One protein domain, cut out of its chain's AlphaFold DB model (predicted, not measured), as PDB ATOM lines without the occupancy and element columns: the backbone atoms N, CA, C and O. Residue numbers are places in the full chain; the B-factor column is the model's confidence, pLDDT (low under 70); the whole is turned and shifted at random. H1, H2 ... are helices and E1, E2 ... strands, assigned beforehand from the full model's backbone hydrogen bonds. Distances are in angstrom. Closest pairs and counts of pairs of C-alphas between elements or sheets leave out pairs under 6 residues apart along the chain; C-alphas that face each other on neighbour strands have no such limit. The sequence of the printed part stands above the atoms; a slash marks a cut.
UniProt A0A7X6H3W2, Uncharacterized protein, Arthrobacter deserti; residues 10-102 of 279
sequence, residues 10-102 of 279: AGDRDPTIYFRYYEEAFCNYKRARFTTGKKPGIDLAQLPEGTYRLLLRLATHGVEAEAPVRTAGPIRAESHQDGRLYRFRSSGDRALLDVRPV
ATOM      1  N   ALA A  10      22.868  22.329 246.256       89.25
ATOM      2  CA  ALA A  10      24.059  22.920 245.674       89.25
ATOM      3  C   ALA A  10      25.290  22.530 246.495       89.25
ATOM      4  O   ALA A  10      25.230  22.469 247.726       89.25
ATOM      5  N   GLY A  11      26.415  22.325 245.810       87.31
ATOM      6  CA  GLY A  11      27.717  22.264 246.463       87.31
ATOM      7  C   GLY A  11      28.049  23.613 247.102       87.31
ATOM      8  O   GLY A  11      27.881  24.663 246.482       87.31
ATOM      9  N   ASP A  12      28.523  23.582 248.339       86.69
ATOM     10  CA  ASP A  12      29.041  24.730 249.075       86.69
ATOM     11  C   ASP A  12      30.549  24.561 249.256       86.69
ATOM     12  O   ASP A  12      31.074  23.443 249.294       86.69
ATOM     13  N   ARG A  13      31.270  25.676 249.350       84.19
ATOM     14  CA  ARG A  13      32.717  25.621 249.517       84.19
ATOM     15  C   ARG A  13      33.054  25.431 250.990       84.19
ATOM     16  O   ARG A  13      32.741  26.283 251.814       84.19
ATOM     17  N   ASP A  14      33.768  24.359 251.300       81.19
ATOM     18  CA  ASP A  14      34.366  24.150 252.613       81.19
ATOM     19  C   ASP A  14      35.788  23.590 252.459       81.19
ATOM     20  O   ASP A  14      35.974  22.392 252.227       81.19
ATOM     21  N   PRO A  15      36.816  24.451 252.561       75.38
ATOM     22  CA  PRO A  15      38.205  24.023 252.460       75.38
ATOM     23  C   PRO A  15      38.618  23.034 253.555       75.38
ATOM     24  O   PRO A  15      39.583  22.302 253.362       75.38
ATOM     25  N   THR A  16      37.910  22.999 254.690       77.81
ATOM     26  CA  THR A  16      38.280  22.166 255.842       77.81
ATOM     27  C   THR A  16      37.951  20.691 255.639       77.81
ATOM     28  O   THR A  16      38.579  19.838 256.262       77.81
ATOM     29  N   ILE A  17      37.023  20.368 254.726       76.31
ATOM     30  CA  ILE A  17      36.659  18.981 254.407       76.31
ATOM     31  C   ILE A  17      37.842  18.235 253.790       76.31
ATOM     32  O   ILE A  17      38.038  17.061 254.089       76.31
ATOM     33  N   TYR A  18      38.668  18.933 253.005       68.19
ATOM     34  CA  TYR A  18      39.883  18.364 252.428       68.19
ATOM     35  C   TYR A  18      40.792  17.756 253.504       68.19
ATOM     36  O   TYR A  18      41.244  16.633 253.349       68.19
ATOM     37  N   PHE A  19      40.989  18.446 254.631       71.19
ATOM     38  CA  PHE A  19      41.837  17.958 255.723       71.19
ATOM     39  C   PHE A  19      41.242  16.775 256.495       71.19
ATOM     40  O   PHE A  19      41.980  16.058 257.159       71.19
ATOM     41  N   ARG A  20      39.918  16.583 256.456       70.75
ATOM     42  CA  ARG A  20      39.227  15.562 257.262       70.75
ATOM     43  C   ARG A  20      39.123  14.201 256.588       70.75
ATOM     44  O   ARG A  20      38.976  13.215 257.294       70.75
ATOM     45  N   TYR A  21      39.136  14.167 255.259       69.31
ATOM     46  CA  TYR A  21      38.838  12.965 254.471       69.31
ATOM     47  C   TYR A  21      39.887  12.699 253.389       69.31
ATOM     48  O   TYR A  21      39.599  12.058 252.382       69.31
ATOM     49  N   TYR A  22      41.092  13.243 253.557       64.75
ATOM     50  CA  TYR A  22      42.207  12.927 252.680       64.75
ATOM     51  C   TYR A  22      42.722  11.523 253.008       64.75
ATOM     52  O   TYR A  22      43.370  11.328 254.033       64.75
ATOM     53  N   GLU A  23      42.440  10.563 252.132       56.47
ATOM     54  CA  GLU A  23      43.007   9.215 252.176       56.47
ATOM     55  C   GLU A  23      43.723   8.957 250.841       56.47
ATOM     56  O   GLU A  23      43.083   8.708 249.824       56.47
ATOM     57  N   GLU A  24      45.054   9.106 250.861       53.31
ATOM     58  CA  GLU A  24      46.069   8.642 249.888       53.31
ATOM     59  C   GLU A  24      45.997   9.140 248.421       53.31
ATOM     60  O   GLU A  24      47.041   9.298 247.788       53.31
ATOM     61  N   ALA A  25      44.826   9.488 247.878       59.19
ATOM     62  CA  ALA A  25      44.640  10.046 246.536       59.19
ATOM     63  C   ALA A  25      44.320  11.554 246.580       59.19
ATOM     64  O   ALA A  25      43.563  12.035 247.424       59.19
ATOM     65  N   PHE A  26      44.876  12.335 245.642       61.72
ATOM     66  CA  PHE A  26      44.713  13.797 245.586       61.72
ATOM     67  C   PHE A  26      43.319  14.212 245.071       61.72
ATOM     68  O   PHE A  26      43.162  14.745 243.972       61.72
ATOM     69  N   CYS A  27      42.276  13.972 245.865       69.06
ATOM     70  CA  CYS A  27      40.904  14.358 245.549       69.06
ATOM     71  C   CYS A  27      40.555  15.730 246.152       69.06
ATOM     72  O   CYS A  27      40.663  15.973 247.352       69.06
ATOM     73  N   ASN A  28      40.102  16.668 245.313       73.19
ATOM     74  CA  ASN A  28      39.716  18.007 245.760       73.19
ATOM     75  C   ASN A  28      38.294  18.025 246.352       73.19
ATOM     76  O   ASN A  28      37.314  18.283 245.654       73.19
ATOM     77  N   TYR A  29      38.188  17.848 247.668       76.00
ATOM     78  CA  TYR A  29      36.914  17.879 248.399       76.00
ATOM     79  C   TYR A  29      36.397  19.283 248.758       76.00
ATOM     80  O   TYR A  29      35.446  19.408 249.529       76.00
ATOM     81  N   LYS A  30      36.959  20.370 248.203       77.50
ATOM     82  CA  LYS A  30      36.565  21.749 248.571       77.50
ATOM     83  C   LYS A  30      35.079  22.058 248.344       77.50
ATOM     84  O   LYS A  30      34.610  23.053 248.881       77.50
ATOM     85  N   ARG A  31      34.363  21.263 247.537       79.88
ATOM     86  CA  ARG A  31      32.919  21.396 247.249       79.88
ATOM     87  C   ARG A  31      32.066  20.234 247.779       79.88
ATOM     88  O   ARG A  31      30.924  20.088 247.365       79.88
ATOM     89  N   ALA A  32      32.609  19.399 248.666       82.31
ATOM     90  CA  ALA A  32      31.894  18.248 249.225       82.31
ATOM     91  C   ALA A  32      30.851  18.632 250.294       82.31
ATOM     92  O   ALA A  32      30.022  17.809 250.681       82.31
ATOM     93  N   ARG A  33      30.851  19.888 250.759       86.62
ATOM     94  CA  ARG A  33      29.742  20.431 251.545       86.62
ATOM     95  C   ARG A  33      28.549  20.646 250.620       86.62
ATOM     96  O   ARG A  33      28.722  21.084 249.491       86.62
ATOM     97  N   PHE A  34      27.341  20.412 251.113       89.62
ATOM     98  CA  PHE A  34      26.113  20.713 250.383       89.62
ATOM     99  C   PHE A  34      25.207  21.648 251.186       89.62
ATOM    100  O   PHE A  34      25.283  21.740 252.413       89.62
ATOM    101  N   THR A  35      24.344  22.361 250.475       91.31
ATOM    102  CA  THR A  35      23.332  23.259 251.031       91.31
ATOM    103  C   THR A  35      22.182  23.404 250.040       91.31
ATOM    104  O   THR A  35      22.329  23.120 248.858       91.31
ATOM    105  N   THR A  36      21.034  23.915 250.472       91.69
ATOM    106  CA  THR A  36      20.027  24.423 249.527       91.69
ATOM    107  C   THR A  36      20.613  25.624 248.776       91.69
ATOM    108  O   THR A  36      21.245  26.476 249.413       91.69
ATOM    109  N   GLY A  37      20.434  25.719 247.457       86.56
ATOM    110  CA  GLY A  37      21.049  26.774 246.637       86.56
ATOM    111  C   GLY A  37      20.624  28.180 247.072       86.56
ATOM    112  O   GLY A  37      19.436  28.447 247.135       86.56
ATOM    113  N   LYS A  38      21.579  29.072 247.385       86.12
ATOM    114  CA  LYS A  38      21.360  30.393 248.036       86.12
ATOM    115  C   LYS A  38      20.766  30.345 249.459       86.12
ATOM    116  O   LYS A  38      20.403  31.381 249.999       86.12
ATOM    117  N   LYS A  39      20.703  29.164 250.083       88.50
ATOM    118  CA  LYS A  39      20.212  28.936 251.459       88.50
ATOM    119  C   LYS A  39      18.730  29.307 251.754       88.50
ATOM    120  O   LYS A  39      18.455  29.658 252.897       88.50
ATOM    121  N   PRO A  40      17.758  29.204 250.819       88.12
ATOM    122  CA  PRO A  40      16.347  29.493 251.093       88.12
ATOM    123  C   PRO A  40      15.640  28.378 251.880       88.12
ATOM    124  O   PRO A  40      14.523  28.585 252.343       88.12
ATOM    125  N   GLY A  41      16.264  27.205 252.038       90.50
ATOM    126  CA  GLY A  41      15.608  26.014 252.573       90.50
ATOM    127  C   GLY A  41      14.920  25.183 251.486       90.50
ATOM    128  O   GLY A  41      15.110  25.416 250.293       90.50
ATOM    129  N   ILE A  42      14.174  24.170 251.922       91.00
ATOM    130  CA  ILE A  42      13.349  23.308 251.067       91.00
ATOM    131  C   ILE A  42      11.893  23.595 251.419       91.00
ATOM    132  O   ILE A  42      11.545  23.580 252.600       91.00
ATOM    133  N   ASP A  43      11.057  23.841 250.411       91.06
ATOM    134  CA  ASP A  43       9.614  23.938 250.613       91.06
ATOM    135  C   ASP A  43       9.019  22.536 250.798       91.06
ATOM    136  O   ASP A  43       9.095  21.682 249.914       91.06
ATOM    137  N   LEU A  44       8.444  22.302 251.977       92.31
ATOM    138  CA  LEU A  44       7.853  21.026 252.370       92.31
ATOM    139  C   LEU A  44       6.319  21.038 252.275       92.31
ATOM    140  O   LEU A  44       5.695  20.028 252.595       92.31
ATOM    141  N   ALA A  45       5.698  22.139 251.833       88.50
ATOM    142  CA  ALA A  45       4.241  22.292 251.822       88.50
ATOM    143  C   ALA A  45       3.526  21.221 250.977       88.50
ATOM    144  O   ALA A  45       2.414  20.801 251.306       88.50
ATOM    145  N   GLN A  46       4.184  20.738 249.921       88.44
ATOM    146  CA  GLN A  46       3.644  19.722 249.012       88.44
ATOM    147  C   GLN A  46       3.854  18.281 249.497       88.44
ATOM    148  O   GLN A  46       3.312  17.357 248.892       88.44
ATOM    149  N   LEU A  47       4.618  18.059 250.573       92.81
ATOM    150  CA  LEU A  47       4.796  16.714 251.116       92.81
ATOM    151  C   LEU A  47       3.518  16.261 251.837       92.81
ATOM    152  O   LEU A  47       3.053  16.957 252.747       92.81
ATOM    153  N   PRO A  48       2.957  15.091 251.479       93.75
ATOM    154  CA  PRO A  48       1.875  14.479 252.237       93.75
ATOM    155  C   PRO A  48       2.280  14.169 253.677       93.75
ATOM    156  O   PRO A  48       3.460  14.122 254.034       93.75
ATOM    157  N   GLU A  49       1.287  13.890 254.509       93.94
ATOM    158  CA  GLU A  49       1.534  13.380 255.854       93.94
ATOM    159  C   GLU A  49       2.225  12.013 255.801       93.94
ATOM    160  O   GLU A  49       1.908  11.165 254.966       93.94
ATOM    161  N   GLY A  50       3.183  11.801 256.698       95.06
ATOM    162  CA  GLY A  50       3.956  10.572 256.763       95.06
ATOM    163  C   GLY A  50       5.333  10.760 257.387       95.06
ATOM    164  O   GLY A  50       5.741  11.861 257.759       95.06
ATOM    165  N   THR A  51       6.059   9.652 257.489       94.94
ATOM    166  CA  THR A  51       7.454   9.628 257.929       94.94
ATOM    167  C   THR A  51       8.344   9.320 256.735       94.94
ATOM    168  O   THR A  51       8.237   8.261 256.118       94.94
ATOM    169  N   TYR A  52       9.260  10.234 256.443       95.25
ATOM    170  CA  TYR A  52      10.174  10.169 255.312       95.25
ATOM    171  C   TYR A  52      11.582   9.847 255.790       95.25
ATOM    172  O   TYR A  52      12.074  10.441 256.750       95.25
ATOM    173  N   ARG A  53      12.252   8.924 255.099       94.50
ATOM    174  CA  ARG A  53      13.693   8.694 255.257       94.50
ATOM    175  C   ARG A  53      14.437   9.655 254.343       94.50
ATOM    176  O   ARG A  53      14.082   9.764 253.173       94.50
ATOM    177  N   LEU A  54      15.455  10.334 254.866       94.62
ATOM    178  CA  LEU A  54      16.254  11.254 254.062       94.62
ATOM    179  C   LEU A  54      17.481  10.549 253.491       94.62
ATOM    180  O   LEU A  54      18.253   9.924 254.223       94.62
ATOM    181  N   LEU A  55      17.665  10.707 252.187       94.00
ATOM    182  CA  LEU A  55      18.791  10.194 251.418       94.00
ATOM    183  C   LEU A  55      19.464  11.376 250.709       94.00
ATOM    184  O   LEU A  55      18.806  12.361 250.371       94.00
ATOM    185  N   LEU A  56      20.771  11.286 250.499       92.00
ATOM    186  CA  LEU A  56      21.533  12.175 249.632       92.00
ATOM    187  C   LEU A  56      21.859  11.419 248.361       92.00
ATOM    188  O   LEU A  56      22.460  10.348 248.423       92.00
ATOM    189  N   ARG A  57      21.490  12.003 247.225       92.06
ATOM    190  CA  ARG A  57      21.859  11.518 245.901       92.06
ATOM    191  C   ARG A  57      22.914  12.448 245.316       92.06
ATOM    192  O   ARG A  57      22.679  13.648 245.178       92.06
ATOM    193  N   LEU A  58      24.075  11.893 244.998       88.75
ATOM    194  CA  LEU A  58      25.119  12.529 244.208       88.75
ATOM    195  C   LEU A  58      24.980  12.028 242.772       88.75
ATOM    196  O   LEU A  58      25.011  10.824 242.542       88.75
ATOM    197  N   ALA A  59      24.852  12.947 241.820       85.94
ATOM    198  CA  ALA A  59      24.853  12.638 240.395       85.94
ATOM    199  C   ALA A  59      25.925  13.492 239.707       85.94
ATOM    200  O   ALA A  59      25.875  14.722 239.758       85.94
ATOM    201  N   THR A  60      26.925  12.850 239.104       82.00
ATOM    202  CA  THR A  60      28.016  13.511 238.372       82.00
ATOM    203  C   THR A  60      28.475  12.634 237.214       82.00
ATOM    204  O   THR A  60      28.611  11.441 237.408       82.00
ATOM    205  N   HIS A  61      28.684  13.199 236.018       77.56
ATOM    206  CA  HIS A  61      29.291  12.565 234.829       77.56
ATOM    207  C   HIS A  61      29.261  11.016 234.766       77.56
ATOM    208  O   HIS A  61      30.304  10.370 234.752       77.56
ATOM    209  N   GLY A  62      28.062  10.422 234.717       82.38
ATOM    210  CA  GLY A  62      27.872   8.968 234.568       82.38
ATOM    211  C   GLY A  62      27.949   8.140 235.859       82.38
ATOM    212  O   GLY A  62      27.739   6.933 235.816       82.38
ATOM    213  N   VAL A  63      28.201   8.774 237.003       82.31
ATOM    214  CA  VAL A  63      28.201   8.178 238.340       82.31
ATOM    215  C   VAL A  63      27.021   8.718 239.139       82.31
ATOM    216  O   VAL A  63      26.883   9.925 239.360       82.31
ATOM    217  N   GLU A  64      26.197   7.798 239.625       89.75
ATOM    218  CA  GLU A  64      25.174   8.082 240.620       89.75
ATOM    219  C   GLU A  64      25.473   7.308 241.898       89.75
ATOM    220  O   GLU A  64      25.743   6.109 241.870       89.75
ATOM    221  N   ALA A  65      25.420   8.002 243.027       88.88
ATOM    222  CA  ALA A  65      25.555   7.401 244.341       88.88
ATOM    223  C   ALA A  65      24.449   7.922 245.251       88.88
ATOM    224  O   ALA A  65      24.147   9.115 245.265       88.88
ATOM    225  N   GLU A  66      23.862   7.031 246.039       92.50
ATOM    226  CA  GLU A  66      22.855   7.375 247.030       92.50
ATOM    227  C   GLU A  66      23.274   6.849 248.397       92.50
ATOM    228  O   GLU A  66      23.693   5.701 248.536       92.50
ATOM    229  N   ALA A  67      23.160   7.694 249.416       90.69
ATOM    230  CA  ALA A  67      23.486   7.327 250.783       90.69
ATOM    231  C   ALA A  67      22.455   7.901 251.763       90.69
ATOM    232  O   ALA A  67      21.984   9.024 251.572       90.69
ATOM    233  N   PRO A  68      22.115   7.188 252.850       91.69
ATOM    234  CA  PRO A  68      21.326   7.762 253.931       91.69
ATOM    235  C   PRO A  68      21.985   9.012 254.510       91.69
ATOM    236  O   PRO A  68      23.202   9.048 254.702       91.69
ATOM    237  N   VAL A  69      21.181  10.020 254.847       91.44
ATOM    238  CA  VAL A  69      21.675  11.163 255.622       91.44
ATOM    239  C   VAL A  69      22.067  10.671 257.015       91.44
ATOM    240  O   VAL A  69      21.235  10.132 257.750       91.44
ATOM    241  N   ARG A  70      23.331  10.894 257.379       88.94
ATOM    242  CA  ARG A  70      23.905  10.562 258.687       88.94
ATOM    243  C   ARG A  70      24.372  11.824 259.395       88.94
ATOM    244  O   ARG A  70      24.810  12.776 258.750       88.94
ATOM    245  N   THR A  71      24.311  11.821 260.721       85.56
ATOM    246  CA  THR A  71      24.802  12.929 261.545       85.56
ATOM    247  C   THR A  71      25.763  12.413 262.606       85.56
ATOM    248  O   THR A  71      25.574  11.332 263.158       85.56
ATOM    249  N   ALA A  72      26.795  13.203 262.918       84.75
ATOM    250  CA  ALA A  72      27.787  12.848 263.938       84.75
ATOM    251  C   ALA A  72      27.193  12.776 265.358       84.75
ATOM    252  O   ALA A  72      27.702  12.065 266.216       84.75
ATOM    253  N   GLY A  73      26.102  13.503 265.607       85.31
ATOM    254  CA  GLY A  73      25.367  13.483 266.867       85.31
ATOM    255  C   GLY A  73      23.864  13.627 266.640       85.31
ATOM    256  O   GLY A  73      23.439  13.919 265.516       85.31
ATOM    257  N   PRO A  74      23.040  13.416 267.679       87.81
ATOM    258  CA  PRO A  74      21.598  13.509 267.550       87.81
ATOM    259  C   PRO A  74      21.173  14.943 267.232       87.81
ATOM    260  O   PRO A  74      21.480  15.876 267.972       87.81
ATOM    261  N   ILE A  75      20.417  15.111 266.148       90.56
ATOM    262  CA  ILE A  75      19.819  16.396 265.774       90.56
ATOM    263  C   ILE A  75      18.308  16.271 265.901       90.56
ATOM    264  O   ILE A  75      17.707  15.310 265.419       90.56
ATOM    265  N   ARG A  76      17.687  17.252 266.555       89.31
ATOM    266  CA  ARG A  76      16.234  17.378 266.652       89.31
ATOM    267  C   ARG A  76      15.853  18.801 266.290       89.31
ATOM    268  O   ARG A  76      16.344  19.741 266.906       89.31
ATOM    269  N   ALA A  77      14.980  18.939 265.306       89.88
ATOM    270  CA  ALA A  77      14.396  20.215 264.934       89.88
ATOM    271  C   ALA A  77      12.898  20.036 264.691       89.88
ATOM    272  O   ALA A  77      12.453  19.002 264.192       89.88
ATOM    273  N   GLU A  78      12.126  21.044 265.069       91.38
ATOM    274  CA  GLU A  78      10.678  21.070 264.910       91.38
ATOM    275  C   GLU A  78      10.273  22.430 264.345       91.38
ATOM    276  O   GLU A  78      10.728  23.470 264.823       91.38
ATOM    277  N   SER A  79       9.435  22.417 263.318       91.19
ATOM    278  CA  SER A  79       8.852  23.607 262.707       91.19
ATOM    279  C   SER A  79       7.378  23.364 262.395       91.19
ATOM    280  O   SER A  79       6.884  22.238 262.469       91.19
ATOM    281  N   HIS A  80       6.644  24.428 262.084       91.94
ATOM    282  CA  HIS A  80       5.228  24.348 261.748       91.94
ATOM    283  C   HIS A  80       4.910  25.256 260.561       91.94
ATOM    284  O   HIS A  80       5.545  26.295 260.389       91.94
ATOM    285  N   GLN A  81       3.897  24.885 259.784       89.50
ATOM    286  CA  GLN A  81       3.340  25.711 258.713       89.50
ATOM    287  C   GLN A  81       1.909  25.257 258.440       89.50
ATOM    288  O   GLN A  81       1.672  24.057 258.335       89.50
ATOM    289  N   ASP A  82       0.966  26.200 258.377       84.19
ATOM    290  CA  ASP A  82      -0.425  25.980 257.947       84.19
ATOM    291  C   ASP A  82      -1.087  24.708 258.493       84.19
ATOM    292  O   ASP A  82      -1.572  23.852 257.761       84.19
ATOM    293  N   GLY A  83      -1.066  24.557 259.822       90.94
ATOM    294  CA  GLY A  83      -1.723  23.430 260.489       90.94
ATOM    295  C   GLY A  83      -0.938  22.118 260.449       90.94
ATOM    296  O   GLY A  83      -1.381  21.133 261.035       90.94
ATOM    297  N   ARG A  84       0.253  22.101 259.845       94.62
ATOM    298  CA  ARG A  84       1.183  20.969 259.858       94.62
ATOM    299  C   ARG A  84       2.370  21.222 260.776       94.62
ATOM    300  O   ARG A  84       2.781  22.362 261.008       94.62
ATOM    301  N   LEU A  85       2.915  20.127 261.285       95.06
ATOM    302  CA  LEU A  85       4.146  20.066 262.051       95.06
ATOM    303  C   LEU A  85       5.167  19.237 261.271       95.06
ATOM    304  O   LEU A  85       4.866  18.119 260.850       95.06
ATOM    305  N   TYR A  86       6.373  19.776 261.140       95.06
ATOM    306  CA  TYR A  86       7.513  19.113 260.524       95.06
ATOM    307  C   TYR A  86       8.535  18.832 261.609       95.06
ATOM    308  O   TYR A  86       8.977  19.743 262.314       95.06
ATOM    309  N   ARG A  87       8.919  17.569 261.760       94.06
ATOM    310  CA  ARG A  87       9.928  17.181 262.738       94.06
ATOM    311  C   ARG A  87      11.067  16.444 262.069       94.06
ATOM    312  O   ARG A  87      10.897  15.328 261.593       94.06
ATOM    313  N   PHE A  88      12.241  17.052 262.117       93.81
ATOM    314  CA  PHE A  88      13.482  16.419 261.718       93.81
ATOM    315  C   PHE A  88      14.135  15.755 262.928       93.81
ATOM    316  O   PHE A  88      14.329  16.380 263.976       93.81
ATOM    317  N   ARG A  89      14.483  14.478 262.785       92.94
ATOM    318  CA  ARG A  89      15.238  13.720 263.782       92.94
ATOM    319  C   ARG A  89      16.345  12.961 263.086       92.94
ATOM    320  O   ARG A  89      16.076  12.213 262.154       92.94
ATOM    321  N   SER A  90      17.565  13.092 263.581       92.62
ATOM    322  CA  SER A  90      18.662  12.230 263.163       92.62
ATOM    323  C   SER A  90      19.364  11.622 264.365       92.62
ATOM    324  O   SER A  90      19.473  12.252 265.418       92.62
ATOM    325  N   SER A  91      19.750  10.361 264.211       86.44
ATOM    326  CA  SER A  91      20.368   9.514 265.223       86.44
ATOM    327  C   SER A  91      21.284   8.529 264.504       86.44
ATOM    328  O   SER A  91      20.802   7.527 263.979       86.44
ATOM    329  N   GLY A  92      22.586   8.817 264.473       84.50
ATOM    330  CA  GLY A  92      23.592   7.935 263.881       84.50
ATOM    331  C   GLY A  92      23.383   7.717 262.382       84.50
ATOM    332  O   GLY A  92      23.627   8.613 261.574       84.50
ATOM    333  N   ASP A  93      22.936   6.514 262.014       84.12
ATOM    334  CA  ASP A  93      22.804   6.042 260.632       84.12
ATOM    335  C   ASP A  93      21.507   6.483 259.933       84.12
ATOM    336  O   ASP A  93      21.330   6.212 258.743       84.12
ATOM    337  N   ARG A  94      20.591   7.137 260.658       88.44
ATOM    338  CA  ARG A  94      19.245   7.460 260.171       88.44
ATOM    339  C   ARG A  94      18.899   8.925 260.376       88.44
ATOM    340  O   ARG A  94      19.089   9.489 261.457       88.44
ATOM    341  N   ALA A  95      18.278   9.511 259.359       94.62
ATOM    342  CA  ALA A  95      17.568  10.774 259.449       94.62
ATOM    343  C   ALA A  95      16.129  10.595 258.956       94.62
ATOM    344  O   ALA A  95      15.883   9.990 257.909       94.62
ATOM    345  N   LEU A  96      15.189  11.115 259.738       95.00
ATOM    346  CA  LEU A  96      13.757  11.044 259.499       95.00
ATOM    347  C   LEU A  96      13.149  12.444 259.509       95.00
ATOM    348  O   LEU A  96      13.502  13.278 260.347       95.00
ATOM    349  N   LEU A  97      12.202  12.665 258.604       95.38
ATOM    350  CA  LEU A  97      11.311  13.815 258.593       95.38
ATOM    351  C   LEU A  97       9.887  13.306 258.809       95.38
ATOM    352  O   LEU A  97       9.360  12.575 257.979       95.38
ATOM    353  N   ASP A  98       9.270  13.694 259.915       95.06
ATOM    354  CA  ASP A  98       7.859  13.428 260.170       95.06
ATOM    355  C   ASP A  98       7.038  14.650 259.743       95.06
ATOM    356  O   ASP A  98       7.269  15.750 260.252       95.06
ATOM    357  N   VAL A  99       6.075  14.454 258.842       95.94
ATOM    358  CA  VAL A  99       5.064  15.446 258.453       95.94
ATOM    359  C   VAL A  99       3.718  14.967 258.966       95.94
ATOM    360  O   VAL A  99       3.279  13.865 258.645       95.94
ATOM    361  N   ARG A 100       3.062  15.768 259.800       95.50
ATOM    362  CA  ARG A 100       1.780  15.392 260.410       95.50
ATOM    363  C   ARG A 100       0.957  16.619 260.794       95.50
ATOM    364  O   ARG A 100       1.524  17.712 260.884       95.50
ATOM    365  N   PRO A 101      -0.342  16.467 261.088       95.75
ATOM    366  CA  PRO A 101      -1.149  17.555 261.613       95.75
ATOM    367  C   PRO A 101      -0.565  18.083 262.923       95.75
ATOM    368  O   PRO A 101      -0.064  17.326 263.758       95.75
ATOM    369  N   VAL A 102      -0.661  19.395 263.129       96.06
ATOM    370  CA  VAL A 102      -0.353  20.014 264.423       96.06
ATOM    371  C   VAL A 102      -1.371  19.586 265.482       96.06
ATOM    372  O   VAL A 102      -1.049  19.539 266.663       96.06
TER     373      VAL A 102
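What this domain is: This is residues 10 to 102 of the 279 residues of an uncharacterized protein of Arthrobacter deserti (UniProt A0A7X6H3W2). A four-stranded antiparallel sheet, E3 E8 E7 E6, makes one end of a long, loosely built domain; the hairpin E4 and E5 extends from it where E3 runs on into E4, and its tip, residues 59 to 64, sticks out. The other end of the long axis is a loose part made of the small strand pair E1 and E2, the short helix H1 and the loop of residues 21 to 32, and a long link leads from E2 back to the sheet, with residues 42 to 47 over one of its faces. The printed part has 93 residues with one named helix and eight named strands, in the order E1 H1 E2 E3 E4 E5 E6 E7 E8, and its class is mostly strand. It is loose, with a radius of gyration of the C-alphas of 15.9 A, and elongated, spanning 50 by 26 by 23 A.

Where its parts are: In the largest sheet, E3 is residues 50 to 53, E6 is residues 75 to 81 and 20.2 A long, E7 is residues 84 to 91 and 23.0 A long, and E8 is residues 94 to 101 and 22.8 A long, ending at C-alpha 101 at (-1.149, 17.555, 261.613). E4, residues 55 to 60, is 16.3 A long, and E5, residues 63 to 68, is 17.0 A long. E1, residues 10 to 12, begins at C-alpha 10 at (24.059, 22.920, 245.674). H1 is residues 16 to 20, with C-alpha 16 at (38.280, 22.166, 255.842), and E2 is residues 33 to 35.

How they stand to each other: E6, E7 and E8 form a meander, each strand the antiparallel neighbour of the one before. In the hairpin E6 and E7, N 79 and O 86 are 2.9 A apart, within hydrogen-bond range; in the hairpin E7 and E8, N 96 and O 89 are 2.8 A apart. E3, an edge strand like E6, is antiparallel to E8, with N 52 and O 97 at 2.8 A. E3 runs on into E4 at 49 degrees. E4 and E5 are antiparallel at 166 degrees, with N 58 and O 65 at 2.8 A. The closest C-alphas of E5 and E8, those of Pro 68 and Arg 94, are 6.6 A apart. E1 and E2 are antiparallel, with N 12 and O 33 at 2.8 A; both are apart from E8. H1 is not on the large sheet; its closest C-alpha to E2 is that of Ile 17, 7.6 A from that of Arg 33. In H1, 0 of 1 O i to N i+4 pairs and 2 of 2 O i to N i+3 pairs are within hydrogen-bond range.

The domain as a whole: The two C-alphas farthest apart, those of Glu 24 and Gly 83, are 51.1 A apart. The printed part has no cut. The links H1 to E2, 12 residues, and E2 to E3, 14 residues, are long. The mean pLDDT of the printed part is 86.3, and residue 18 and residues 21 to 27 are under 70.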